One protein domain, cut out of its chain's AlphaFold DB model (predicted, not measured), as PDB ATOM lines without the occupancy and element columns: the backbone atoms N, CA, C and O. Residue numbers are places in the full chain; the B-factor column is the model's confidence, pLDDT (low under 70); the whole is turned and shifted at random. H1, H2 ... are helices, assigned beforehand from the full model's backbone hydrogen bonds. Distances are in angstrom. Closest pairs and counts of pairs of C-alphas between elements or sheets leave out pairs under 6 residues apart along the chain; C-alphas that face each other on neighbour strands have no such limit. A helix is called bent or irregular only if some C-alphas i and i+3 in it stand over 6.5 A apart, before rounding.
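This is residues 228 to 323 of the 444 residues of the protein "Tannase and feruloyl esterase" of Pelosinus sp. UFO1 (UniProt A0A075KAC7). A long helix, H1, runs through the middle, and H2 folds back along it as a helical hairpin, with H3 near H1; the short helices H4, H5, H6 and H7 are spread round the other end with few contacts between helices. Residues 244 to 249, of which 248 and 249 belong to H2, stick out at one end of the hairpin, and H7 lies toward the opposite end of the domain. The printed part has 96 residues with seven named helices, H1 to H7 in that order, and no named strand; the class is all helix. It is only just compact, close to loose, with a radius of gyration of the C-alphas of 14.6 A, and only just elongated, spanning 39 by 26 by 24 A.

H1 is residues 228 to 242, 21.2 A from first to last C-alpha, beginning at C-alpha 228 (243.272, 274.614, 289.605). H2 is residues 248 to 258, 14.8 A long. H3 is residues 262 to 275, 20.0 A long and irregular, with C-alphas 263 and 266 7.2 A apart; it ends at C-alpha 275 (239.535, 277.360, 304.327). H4 is residues 281 to 286, 8.9 A; H5 is residues 295 to 300, 9.1 A; H6 is residues 302 to 305, 5.9 A. H7 is residues 315 to 322, 10.3 A, ending at C-alpha 322 (247.153, 280.749, 277.954).

H1 and H2 form a helical hairpin: they touch, the closest C-alphas being those of His 237 and Ala 254, 5.0 A apart. They stand at a shallow tilt of 26 degrees, opposite ways. H3 touches no helix but is near H1; H2 and H3 are only just apart, their closest C-alphas being 8.1 A from each other. H1 and H4 are close but not clearly touching, with the closest C-alphas, Ile 228 and Arg 283, 6.2 A apart. H4 and H7 only just touch, with 3 pairs of C-alphas within 8 A, the closest Phe 286 and Val 317 at 5.6 A; their steep tilt is 67 degrees. H4 and H5 are close but not clearly touching, with the closest C-alphas, Ser 281 and Trp 295, 6.9 A apart. H5 and H6 meet only through their link. H1 and H6 are only just apart, at 8.2 A. Every O i to N i+4 pair is within hydrogen-bond range in H1, H2, H4 and H7, against 7 of 10 in H3 and 1 of 2 in H5; H6 is too short for such a pair.

The two C-alphas farthest apart are those of Asn 245 and Gln 323, 42.2 A. The printed part has no cut and no long link. The mean pLDDT of the printed part is 86.0; residues 276 to 279 and 292 to 294 are under 70.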
ATOM      1  N   ILE A 228     244.416 275.531 289.717       88.19
ATOM      2  CA  ILE A 228     243.272 274.614 289.605       88.19
ATOM      3  C   ILE A 228     243.792 273.179 289.532       88.19
ATOM      4  O   ILE A 228     243.386 272.343 290.335       88.19
ATOM      5  N   THR A 229     244.727 272.907 288.616       88.50
ATOM      6  CA  THR A 229     245.246 271.550 288.376       88.50
ATOM      7  C   THR A 229     245.934 270.980 289.604       88.50
ATOM      8  O   THR A 229     245.572 269.905 290.074       88.50
ATOM      9  N   VAL A 230     246.849 271.759 290.187       90.12
ATOM     10  CA  VAL A 230     247.631 271.357 291.359       90.12
ATOM     11  C   VAL A 230     246.720 271.017 292.533       90.12
ATOM     12  O   VAL A 230     246.921 269.998 293.186       90.12
ATOM     13  N   LYS A 231     245.693 271.834 292.797       87.12
ATOM     14  CA  LYS A 231     244.815 271.611 293.949       87.12
ATOM     15  C   LYS A 231     243.877 270.430 293.772       87.12
ATOM     16  O   LYS A 231     243.639 269.717 294.741       87.12
ATOM     17  N   VAL A 232     243.340 270.225 292.573       84.62
ATOM     18  CA  VAL A 232     242.478 269.068 292.291       84.62
ATOM     19  C   VAL A 232     243.259 267.772 292.504       84.62
ATOM     20  O   VAL A 232     242.797 266.889 293.224       84.62
ATOM     21  N   ASP A 233     244.475 267.684 291.962       86.38
ATOM     22  CA  ASP A 233     245.326 266.504 292.136       86.38
ATOM     23  C   ASP A 233     245.756 266.318 293.598       86.38
ATOM     24  O   ASP A 233     245.677 265.211 294.137       86.38
ATOM     25  N   GLN A 234     246.129 267.408 294.275       88.81
ATOM     26  CA  GLN A 234     246.476 267.396 295.695       88.81
ATOM     27  C   GLN A 234     245.330 266.847 296.557       88.81
ATOM     28  O   GLN A 234     245.556 265.982 297.403       88.81
ATOM     29  N   MET A 235     244.099 267.308 296.326       86.19
ATOM     30  CA  MET A 235     242.919 266.868 297.075       86.19
ATOM     31  C   MET A 235     242.532 265.426 296.752       86.19
ATOM     32  O   MET A 235     242.173 264.677 297.660       86.19
ATOM     33  N   ARG A 236     242.677 264.993 295.494       87.44
ATOM     34  CA  ARG A 236     242.487 263.587 295.110       87.44
ATOM     35  C   ARG A 236     243.430 262.672 295.892       87.44
ATOM     36  O   ARG A 236     243.004 261.648 296.417       87.44
ATOM     37  N   HIS A 237     244.709 263.031 295.988       91.81
ATOM     38  CA  HIS A 237     245.692 262.233 296.727       91.81
ATOM     39  C   HIS A 237     245.465 262.283 298.237       91.81
ATOM     40  O   HIS A 237     245.551 261.248 298.893       91.81
ATOM     41  N   TRP A 238     245.084 263.441 298.775       91.62
ATOM     42  CA  TRP A 238     244.702 263.572 300.177       91.62
ATOM     43  C   TRP A 238     243.523 262.661 300.556       91.62
ATOM     44  O   TRP A 238     243.604 261.930 301.544       91.62
ATOM     45  N   LYS A 239     242.475 262.598 299.726       90.19
ATOM     46  CA  LYS A 239     241.333 261.691 299.936       90.19
ATOM     47  C   LYS A 239     241.744 260.217 299.968       90.19
ATOM     48  O   LYS A 239     241.285 259.481 300.835       90.19
ATOM     49  N   ILE A 240     242.650 259.795 299.083       93.81
ATOM     50  CA  ILE A 240     243.183 258.421 299.080       93.81
ATOM     51  C   ILE A 240     243.948 258.116 300.378       93.81
ATOM     52  O   ILE A 240     243.818 257.025 300.934       93.81
ATOM     53  N   LEU A 241     244.733 259.071 300.884       94.69
ATOM     54  CA  LEU A 241     245.463 258.906 302.146       94.69
ATOM     55  C   LEU A 241     244.504 258.709 303.334       94.69
ATOM     56  O   LEU A 241     244.772 257.877 304.210       94.69
ATOM     57  N   GLN A 242     243.369 259.413 303.321       93.44
ATOM     58  CA  GLN A 242     242.327 259.348 304.350       93.44
ATOM     59  C   GLN A 242     241.381 258.141 304.213       93.44
ATOM     60  O   GLN A 242     240.733 257.767 305.189       93.44
ATOM     61  N   ASP A 243     241.308 257.489 303.047       94.38
ATOM     62  CA  ASP A 243     240.393 256.365 302.822       94.38
ATOM     63  C   ASP A 243     240.777 255.146 303.692       94.38
ATOM     64  O   ASP A 243     241.885 254.609 303.553       94.38
ATOM     65  N   PRO A 244     239.900 254.668 304.598       95.31
ATOM     66  CA  PRO A 244     240.174 253.481 305.409       95.31
ATOM     67  C   PRO A 244     240.218 252.180 304.593       95.31
ATOM     68  O   PRO A 244     240.754 251.188 305.083       95.31
ATOM     69  N   ASN A 245     239.673 252.167 303.372       97.19
ATOM     70  CA  ASN A 245     239.626 250.989 302.502       97.19
ATOM     71  C   ASN A 245     240.788 250.927 301.499       97.19
ATOM     72  O   ASN A 245     240.998 249.883 300.878       97.19
ATOM     73  N   ALA A 246     241.547 252.013 301.329       96.50
ATOM     74  CA  ALA A 246     242.697 252.034 300.433       96.50
ATOM     75  C   ALA A 246     243.830 251.140 300.970       96.50
ATOM     76  O   ALA A 246     244.195 251.211 302.147       96.50
ATOM     77  N   SER A 247     244.414 250.310 300.096       97.88
ATOM     78  CA  SER A 247     245.570 249.475 300.447       97.88
ATOM     79  C   SER A 247     246.791 250.331 300.797       97.88
ATOM     80  O   SER A 247     246.917 251.462 300.326       97.88
ATOM     81  N   GLN A 248     247.730 249.778 301.571       97.62
ATOM     82  CA  GLN A 248     248.974 250.483 301.901       97.62
ATOM     83  C   GLN A 248     249.742 250.904 300.639       97.62
ATOM     84  O   GLN A 248     250.136 252.055 300.533       97.62
ATOM     85  N   GLU A 249     249.847 250.018 299.645       97.94
ATOM     86  CA  GLU A 249     250.471 250.324 298.349       97.94
ATOM     87  C   GLU A 249     249.806 251.527 297.658       97.94
ATOM     88  O   GLU A 249     250.483 252.420 297.153       97.94
ATOM     89  N   THR A 250     248.471 251.601 297.694       97.75
ATOM     90  CA  THR A 250     247.724 252.734 297.127       97.75
ATOM     91  C   THR A 250     248.022 254.031 297.882       97.75
ATOM     92  O   THR A 250     248.195 255.084 297.264       97.75
ATOM     93  N   LYS A 251     248.117 253.965 299.215       97.38
ATOM     94  CA  LYS A 251     248.469 255.116 300.057       97.38
ATOM     95  C   LYS A 251     249.913 255.566 299.854       97.38
ATOM     96  O   LYS A 251     250.153 256.769 299.834       97.38
ATOM     97  N   ASP A 252     250.846 254.645 299.644       97.12
ATOM     98  CA  ASP A 252     252.253 254.962 299.390       97.12
ATOM     99  C   ASP A 252     252.407 255.718 298.062       97.12
ATOM    100  O   ASP A 252     253.023 256.784 298.020       97.12
ATOM    101  N   VAL A 253     251.741 255.245 296.999       97.50
ATOM    102  CA  VAL A 253     251.691 255.945 295.704       97.50
ATOM    103  C   VAL A 253     251.023 257.317 295.837       97.50
ATOM    104  O   VAL A 253     251.491 258.300 295.259       97.50
ATOM    105  N   ALA A 254     249.927 257.414 296.597       96.25
ATOM    106  CA  ALA A 254     249.267 258.694 296.840       96.25
ATOM    107  C   ALA A 254     250.168 259.662 297.616       96.25
ATOM    108  O   ALA A 254     250.212 260.838 297.269       96.25
ATOM    109  N   ARG A 255     250.924 259.184 298.614       96.25
ATOM    110  CA  ARG A 255     251.866 259.997 299.395       96.25
ATOM    111  C   ARG A 255     252.990 260.547 298.523       96.25
ATOM    112  O   ARG A 255     253.304 261.730 298.632       96.25
ATOM    113  N   GLU A 256     253.559 259.717 297.652       95.88
ATOM    114  CA  GLU A 256     254.600 260.142 296.711       95.88
ATOM    115  C   GLU A 256     254.090 261.262 295.795       95.88
ATOM    116  O   GLU A 256     254.723 262.312 295.688       95.88
ATOM    117  N   LYS A 257     252.908 261.084 295.192       93.31
ATOM    118  CA  LYS A 257     252.318 262.091 294.296       93.31
ATOM    119  C   LYS A 257     251.825 263.343 295.018       93.31
ATOM    120  O   LYS A 257     251.862 264.429 294.447       93.31
ATOM    121  N   TYR A 258     251.355 263.193 296.255       93.12
ATOM    122  CA  TYR A 258     250.960 264.304 297.117       93.12
ATOM    123  C   TYR A 258     252.149 265.225 297.422       93.12
ATOM    124  O   TYR A 258     251.960 266.427 297.581       93.12
ATOM    125  N   GLY A 259     253.371 264.682 297.452       93.25
ATOM    126  CA  GLY A 259     254.599 265.478 297.439       93.25
ATOM    127  C   GLY A 259     254.943 266.167 298.762       93.25
ATOM    128  O   GLY A 259     255.903 266.936 298.810       93.25
ATOM    129  N   PHE A 260     254.207 265.874 299.840       95.50
ATOM    130  CA  PHE A 260     254.506 266.346 301.191       95.50
ATOM    131  C   PHE A 260     254.621 265.199 302.198       95.50
ATOM    132  O   PHE A 260     253.879 264.209 302.108       95.50
ATOM    133  N   PRO A 261     255.506 265.338 303.198       94.69
ATOM    134  CA  PRO A 261     255.707 264.305 304.198       94.69
ATOM    135  C   PRO A 261     254.536 264.281 305.212       94.69
ATOM    136  O   PRO A 261     253.827 265.289 305.341       94.69
ATOM    137  N   PRO A 262     254.292 263.155 305.914       95.50
ATOM    138  CA  PRO A 262     253.170 263.003 306.853       95.50
ATOM    139  C   PRO A 262     253.105 264.072 307.952       95.50
ATOM    140  O   PRO A 262     252.035 264.409 308.444       95.50
ATOM    141  N   GLU A 263     254.241 264.667 308.308       95.44
ATOM    142  CA  GLU A 263     254.351 265.751 309.282       95.44
ATOM    143  C   GLU A 263     253.581 267.011 308.868       95.44
ATOM    144  O   GLU A 263     253.358 267.871 309.708       95.44
ATOM    145  N   THR A 264     253.155 267.128 307.607       95.81
ATOM    146  CA  THR A 264     252.339 268.249 307.109       95.81
ATOM    147  C   THR A 264     250.833 268.002 307.177       95.81
ATOM    148  O   THR A 264     250.062 268.931 306.936       95.81
ATOM    149  N   ASP A 265     250.390 266.788 307.509       95.06
ATOM    150  CA  ASP A 265     248.983 266.378 307.413       95.06
ATOM    151  C   ASP A 265     248.058 267.272 308.264       95.06
ATOM    152  O   ASP A 265     246.970 267.647 307.825       95.06
ATOM    153  N   PHE A 266     248.537 267.750 309.420       94.69
ATOM    154  CA  PHE A 266     247.799 268.687 310.280       94.69
ATOM    155  C   PHE A 266     247.477 270.029 309.597       94.69
ATOM    156  O   PHE A 266     246.480 270.680 309.926       94.69
ATOM    157  N   LEU A 267     248.307 270.469 308.641       94.38
ATOM    158  CA  LEU A 267     248.030 271.665 307.850       94.38
ATOM    159  C   LEU A 267     246.863 271.401 306.904       94.38
ATOM    160  O   LEU A 267     245.966 272.235 306.819       94.38
ATOM    161  N   MET A 268     246.833 270.248 306.230       91.50
ATOM    162  CA  MET A 268     245.712 269.898 305.352       91.50
ATOM    163  C   MET A 268     244.401 269.807 306.112       91.50
ATOM    164  O   MET A 268     243.427 270.431 305.696       91.50
ATOM    165  N   GLU A 269     244.394 269.142 307.266       91.44
ATOM    166  CA  GLU A 269     243.224 269.095 308.146       91.44
ATOM    167  C   GLU A 269     242.756 270.507 308.537       91.44
ATOM    168  O   GLU A 269     241.556 270.812 308.526       91.44
ATOM    169  N   TYR A 270     243.696 271.413 308.836       91.06
ATOM    170  CA  TYR A 270     243.381 272.815 309.089       91.06
ATOM    171  C   TYR A 270     242.740 273.491 307.864       91.06
ATOM    172  O   TYR A 270     241.729 274.188 308.020       91.06
ATOM    173  N   TYR A 271     243.296 273.308 306.663       86.56
ATOM    174  CA  TYR A 271     242.788 273.935 305.442       86.56
ATOM    175  C   TYR A 271     241.427 273.386 305.011       86.56
ATOM    176  O   TYR A 271     240.553 274.183 304.664       86.56
ATOM    177  N   GLU A 272     241.204 272.074 305.076       81.62
ATOM    178  CA  GLU A 272     239.897 271.468 304.796       81.62
ATOM    179  C   GLU A 272     238.831 272.021 305.740       81.62
ATOM    180  O   GLU A 272     237.787 272.504 305.298       81.62
ATOM    181  N   LYS A 273     239.135 272.053 307.042       82.94
ATOM    182  CA  LYS A 273     238.194 272.508 308.065       82.94
ATOM    183  C   LYS A 273     237.890 274.006 307.992       82.94
ATOM    184  O   LYS A 273     236.745 274.399 308.207       82.94
ATOM    185  N   ASN A 274     238.899 274.853 307.759       76.94
ATOM    186  CA  ASN A 274     238.777 276.306 307.968       76.94
ATOM    187  C   ASN A 274     238.810 277.142 306.684       76.94
ATOM    188  O   ASN A 274     238.368 278.290 306.703       76.94
ATOM    189  N   LYS A 275     239.363 276.619 305.587       70.06
ATOM    190  CA  LYS A 275     239.535 277.360 304.327       70.06
ATOM    191  C   LYS A 275     238.822 276.709 303.140       70.06
ATOM    192  O   LYS A 275     238.751 277.356 302.100       70.06
ATOM    193  N   LYS A 276     238.284 275.488 303.301       66.62
ATOM    194  CA  LYS A 276     237.575 274.708 302.272       66.62
ATOM    195  C   LYS A 276     238.355 274.657 300.950       66.62
ATOM    196  O   LYS A 276     237.935 275.223 299.943       66.62
ATOM    197  N   LEU A 277     239.537 274.036 300.968       60.75
ATOM    198  CA  LEU A 277     240.292 273.788 299.737       60.75
ATOM    199  C   LEU A 277     239.620 272.679 298.899       60.75
ATOM    200  O   LEU A 277     239.194 271.687 299.483       60.75
ATOM    201  N   PRO A 278     239.561 272.822 297.557       55.12
ATOM    202  CA  PRO A 278     239.995 273.977 296.764       55.12
ATOM    203  C   PRO A 278     238.960 275.124 296.741       55.12
ATOM    204  O   PRO A 278     237.760 274.867 296.743       55.12
ATOM    205  N   PRO A 279     239.386 276.404 296.664       63.34
ATOM    206  CA  PRO A 279     238.470 277.502 296.385       63.34
ATOM    207  C   PRO A 279     238.052 277.444 294.909       63.34
ATOM    208  O   PRO A 279     238.870 277.672 294.016       63.34
ATOM    209  N   ASP A 280     236.778 277.152 294.659       73.00
ATOM    210  CA  ASP A 280     236.260 276.847 293.317       73.00
ATOM    211  C   ASP A 280     236.120 278.055 292.386       73.00
ATOM    212  O   ASP A 280     235.988 277.907 291.173       73.00
ATOM    213  N   SER A 281     236.196 279.273 292.926       80.88
ATOM    214  CA  SER A 281     235.949 280.500 292.158       80.88
ATOM    215  C   SER A 281     236.874 280.652 290.943       80.88
ATOM    216  O   SER A 281     236.464 281.191 289.917       80.88
ATOM    217  N   LEU A 282     238.102 280.126 291.012       85.06
ATOM    218  CA  LEU A 282     239.026 280.091 289.875       85.06
ATOM    219  C   LEU A 282     238.593 279.084 288.804       85.06
ATOM    220  O   LEU A 282     238.597 279.422 287.622       85.06
ATOM    221  N   ARG A 283     238.195 277.866 289.192       85.81
ATOM    222  CA  ARG A 283     237.692 276.867 288.241       85.81
ATOM    223  C   ARG A 283     236.404 277.362 287.592       85.81
ATOM    224  O   ARG A 283     236.324 277.344 286.371       85.81
ATOM    225  N   MET A 284     235.452 277.882 288.369       81.94
ATOM    226  CA  MET A 284     234.229 278.502 287.845       81.94
ATOM    227  C   MET A 284     234.533 279.606 286.830       81.94
ATOM    228  O   MET A 284     233.845 279.713 285.818       81.94
ATOM    229  N   LYS A 285     235.576 280.414 287.066       86.88
ATOM    230  CA  LYS A 285     235.955 281.478 286.134       86.88
ATOM    231  C   LYS A 285     236.452 280.944 284.792       86.88
ATOM    232  O   LYS A 285     236.082 281.491 283.752       86.88
ATOM    233  N   PHE A 286     237.329 279.942 284.811       88.12
ATOM    234  CA  PHE A 286     237.983 279.436 283.599       88.12
ATOM    235  C   PHE A 286     237.191 278.333 282.892       88.12
ATOM    236  O   PHE A 286     237.336 278.163 281.685       88.12
ATOM    237  N   ASP A 287     236.338 277.616 283.617       88.00
ATOM    238  CA  ASP A 287     235.547 276.484 283.136       88.00
ATOM    239  C   ASP A 287     234.116 276.509 283.715       88.00
ATOM    240  O   ASP A 287     233.701 275.589 284.433       88.00
ATOM    241  N   PRO A 288     233.336 277.569 283.424       83.06
ATOM    242  CA  PRO A 288     231.988 277.753 283.977       83.06
ATOM    243  C   PRO A 288     230.984 276.693 283.499       83.06
ATOM    244  O   PRO A 288     229.910 276.546 284.078       83.06
ATOM    245  N   THR A 289     231.306 275.962 282.428       82.00
ATOM    246  CA  THR A 289     230.448 274.916 281.855       82.00
ATOM    247  C   THR A 289     230.603 273.558 282.534       82.00
ATOM    248  O   THR A 289     229.796 272.664 282.296       82.00
ATOM    249  N   TYR A 290     231.625 273.366 283.374       81.44
ATOM    250  CA  TYR A 290     231.737 272.145 284.167       81.44
ATOM    251  C   TYR A 290     230.712 272.163 285.308       81.44
ATOM    252  O   TYR A 290     230.801 273.001 286.207       81.44
ATOM    253  N   LEU A 291     229.731 271.256 285.227       73.50
ATOM    254  CA  LEU A 291     228.629 271.023 286.176       73.50
ATOM    255  C   LEU A 291     227.654 272.197 286.421       73.50
ATOM    256  O   LEU A 291     226.645 271.981 287.082       73.50
ATOM    257  N   HIS A 292     227.874 273.381 285.827       62.09
ATOM    258  CA  HIS A 292     226.975 274.553 285.853       62.09
ATOM    259  C   HIS A 292     226.450 274.938 287.246       62.09
ATOM    260  O   HIS A 292     225.269 275.239 287.405       62.09
ATOM    261  N   ARG A 293     227.331 274.951 288.247       66.31
ATOM    262  CA  ARG A 293     226.968 275.271 289.631       66.31
ATOM    263  C   ARG A 293     227.475 276.624 290.074       66.31
ATOM    264  O   ARG A 293     228.535 277.064 289.625       66.31
ATOM    265  N   ASP A 294     226.731 277.264 290.969       67.88
ATOM    266  CA  ASP A 294     227.209 278.465 291.645       67.88
ATOM    267  C   ASP A 294     228.146 278.130 292.826       67.88
ATOM    268  O   ASP A 294     228.392 276.973 293.177       67.88
ATOM    269  N   TRP A 295     228.715 279.169 293.440       71.81
ATOM    270  CA  TRP A 295     229.685 279.021 294.529       71.81
ATOM    271  C   TRP A 295     229.091 278.382 295.799       71.81
ATOM    272  O   TRP A 295     229.843 277.900 296.654       71.81
ATOM    273  N   TRP A 296     227.765 278.427 295.971       74.50
ATOM    274  CA  TRP A 296     227.070 277.843 297.114       74.50
ATOM    275  C   TRP A 296     226.894 276.341 296.914       74.50
ATOM    276  O   TRP A 296     227.280 275.566 297.786       74.50
ATOM    277  N   GLU A 297     226.413 275.927 295.745       71.69
ATOM    278  CA  GLU A 297     226.230 274.510 295.424       71.69
ATOM    279  C   GLU A 297     227.560 273.737 295.419       71.69
ATOM    280  O   GLU A 297     227.596 272.573 295.816       71.69
ATOM    281  N   TYR A 298     228.673 274.378 295.038       72.25
ATOM    282  CA  TYR A 298     230.011 273.801 295.218       72.25
ATOM    283  C   TYR A 298     230.329 273.511 296.693       72.25
ATOM    284  O   TYR A 298     230.853 272.458 297.039       72.25
ATOM    285  N   ASN A 299     230.033 274.464 297.581       71.25
ATOM    286  CA  ASN A 299     230.365 274.356 299.001       71.25
ATOM    287  C   ASN A 299     229.590 273.257 299.734       71.25
ATOM    288  O   ASN A 299     230.068 272.812 300.785       71.25
ATOM    289  N   ASP A 300     228.407 272.916 299.223       72.38
ATOM    290  CA  ASP A 300     227.528 271.879 299.760       72.38
ATOM    291  C   ASP A 300     227.844 270.493 299.166       72.38
ATOM    292  O   ASP A 300     227.605 269.495 299.841       72.38
ATOM    293  N   HIS A 301     228.447 270.436 297.969       72.81
ATOM    294  CA  HIS A 301     228.796 269.200 297.252       72.81
ATOM    295  C   HIS A 301     230.208 269.234 296.628       72.81
ATOM    296  O   HIS A 301     230.356 269.166 295.401       72.81
ATOM    297  N   PRO A 302     231.278 269.372 297.434       70.19
ATOM    298  CA  PRO A 302     232.645 269.411 296.915       70.19
ATOM    299  C   PRO A 302     233.075 268.093 296.241       70.19
ATOM    300  O   PRO A 302     233.979 268.104 295.409       70.19
ATOM    301  N   GLU A 303     232.445 266.964 296.578       73.31
ATOM    302  CA  GLU A 303     232.702 265.634 296.009       73.31
ATOM    303  C   GLU A 303     232.399 265.525 294.512       73.31
ATOM    304  O   GLU A 303     233.079 264.784 293.806       73.31
ATOM    305  N   ASP A 304     231.461 266.319 293.992       72.56
ATOM    306  CA  ASP A 304     231.084 266.280 292.572       72.56
ATOM    307  C   ASP A 304     232.225 266.737 291.640       72.56
ATOM    308  O   ASP A 304     232.167 266.592 290.417       72.56
ATOM    309  N   TYR A 305     233.296 267.282 292.216       73.44
ATOM    310  CA  TYR A 305     234.468 267.780 291.510       73.44
ATOM    311  C   TYR A 305     235.659 266.815 291.552       73.44
ATOM    312  O   TYR A 305     236.699 267.128 290.971       73.44
ATOM    313  N   ASP A 306     235.516 265.636 292.167       75.19
ATOM    314  CA  ASP A 306     236.591 264.634 292.267       75.19
ATOM    315  C   ASP A 306     237.048 264.114 290.893       75.19
ATOM    316  O   ASP A 306     238.242 263.861 290.671       75.19
ATOM    317  N   ASP A 307     236.111 264.074 289.944       80.00
ATOM    318  CA  ASP A 307     236.331 263.668 288.554       80.00
ATOM    319  C   ASP A 307     236.825 264.813 287.654       80.00
ATOM    320  O   ASP A 307     236.995 264.632 286.444       80.00
ATOM    321  N   TYR A 308     237.094 266.005 288.206       84.94
ATOM    322  CA  TYR A 308     237.634 267.098 287.403       84.94
ATOM    323  C   TYR A 308     239.020 266.720 286.861       84.94
ATOM    324  O   TYR A 308     240.015 266.660 287.586       84.94
ATOM    325  N   ASN A 309     239.101 266.487 285.552       87.25
ATOM    326  CA  ASN A 309     240.350 266.202 284.860       87.25
ATOM    327  C   ASN A 309     240.720 267.362 283.933       87.25
ATOM    328  O   ASN A 309     240.147 267.509 282.852       87.25
ATOM    329  N   TRP A 310     241.715 268.161 284.332       87.38
ATOM    330  CA  TRP A 310     242.196 269.306 283.548       87.38
ATOM    331  C   TRP A 310     242.585 268.945 282.106       87.38
ATOM    332  O   TRP A 310     242.363 269.718 281.169       87.38
ATOM    333  N   GLN A 311     243.155 267.755 281.902       87.38
ATOM    334  CA  GLN A 311     243.656 267.357 280.591       87.38
ATOM    335  C   GLN A 311     242.533 267.107 279.583       87.38
ATOM    336  O   GLN A 311     242.721 267.371 278.394       87.38
ATOM    337  N   GLU A 312     241.356 266.711 280.059       90.62
ATOM    338  CA  GLU A 312     240.163 266.453 279.248       90.62
ATOM    339  C   GLU A 312     239.313 267.707 279.012       90.62
ATOM    340  O   GLU A 312     238.343 267.669 278.254       90.62
ATOM    341  N   ARG A 313     239.655 268.836 279.647       91.50
ATOM    342  CA  ARG A 313     238.851 270.058 279.538       91.50
ATOM    343  C   ARG A 313     238.942 270.674 278.136       91.50
ATOM    344  O   ARG A 313     239.990 270.551 277.486       91.50
ATOM    345  N   PRO A 314     237.878 271.364 277.674       93.50
ATOM    346  CA  PRO A 314     237.829 271.961 276.342       93.50
ATOM    347  C   PRO A 314     239.001 272.898 276.043       93.50
ATOM    348  O   PRO A 314     239.598 273.515 276.932       93.50
ATOM    349  N   LYS A 315     239.316 273.049 274.754       93.56
ATOM    350  CA  LYS A 315     240.429 273.884 274.289       93.56
ATOM    351  C   LYS A 315     240.267 275.342 274.721       93.56
ATOM    352  O   LYS A 315     241.261 275.998 275.017       93.56
ATOM    353  N   GLU A 316     239.037 275.832 274.782       92.00
ATOM    354  CA  GLU A 316     238.679 277.198 275.159       92.00
ATOM    355  C   GLU A 316     239.096 277.507 276.607       92.00
ATOM    356  O   GLU A 316     239.641 278.579 276.873       92.00
ATOM    357  N   VAL A 317     238.944 276.539 277.523       91.44
ATOM    358  CA  VAL A 317     239.397 276.639 278.924       91.44
ATOM    359  C   VAL A 317     240.917 276.815 278.973       91.44
ATOM    360  O   VAL A 317     241.440 277.728 279.616       91.44
ATOM    361  N   LYS A 318     241.642 275.983 278.214       92.94
ATOM    362  CA  LYS A 318     243.109 276.044 278.115       92.94
ATOM    363  C   LYS A 318     243.580 277.355 277.470       92.94
ATOM    364  O   LYS A 318     244.563 277.945 277.915       92.94
ATOM    365  N   GLN A 319     242.868 277.848 276.457       93.50
ATOM    366  CA  GLN A 319     243.159 279.126 275.799       93.50
ATOM    367  C   GLN A 319     242.965 280.327 276.727       93.50
ATOM    368  O   GLN A 319     243.764 281.259 276.669       93.50
ATOM    369  N   ALA A 320     241.952 280.309 277.597       91.94
ATOM    370  CA  ALA A 320     241.744 281.374 278.574       91.94
ATOM    371  C   ALA A 320     242.920 281.473 279.565       91.94
ATOM    372  O   ALA A 320     243.400 282.571 279.843       91.94
ATOM    373  N   VAL A 321     243.451 280.337 280.029       94.12
ATOM    374  CA  VAL A 321     244.667 280.312 280.863       94.12
ATOM    375  C   VAL A 321     245.914 280.724 280.074       94.12
ATOM    376  O   VAL A 321     246.778 281.423 280.605       94.12
ATOM    377  N   ALA A 322     246.015 280.365 278.792       95.00
ATOM    378  CA  ALA A 322     247.153 280.749 277.954       95.00
ATOM    379  C   ALA A 322     247.351 282.277 277.880       95.00
ATOM    380  O   ALA A 322     248.485 282.747 277.849       95.00
ATOM    381  N   GLN A 323     246.267 283.063 277.913       93.56
ATOM    382  CA  GLN A 323     246.319 284.534 277.855       93.56
ATOM    383  C   GLN A 323     246.929 285.194 279.098       93.56
ATOM    384  O   GLN A 323     247.337 286.351 279.037       93.56
TER     385      GLN A 323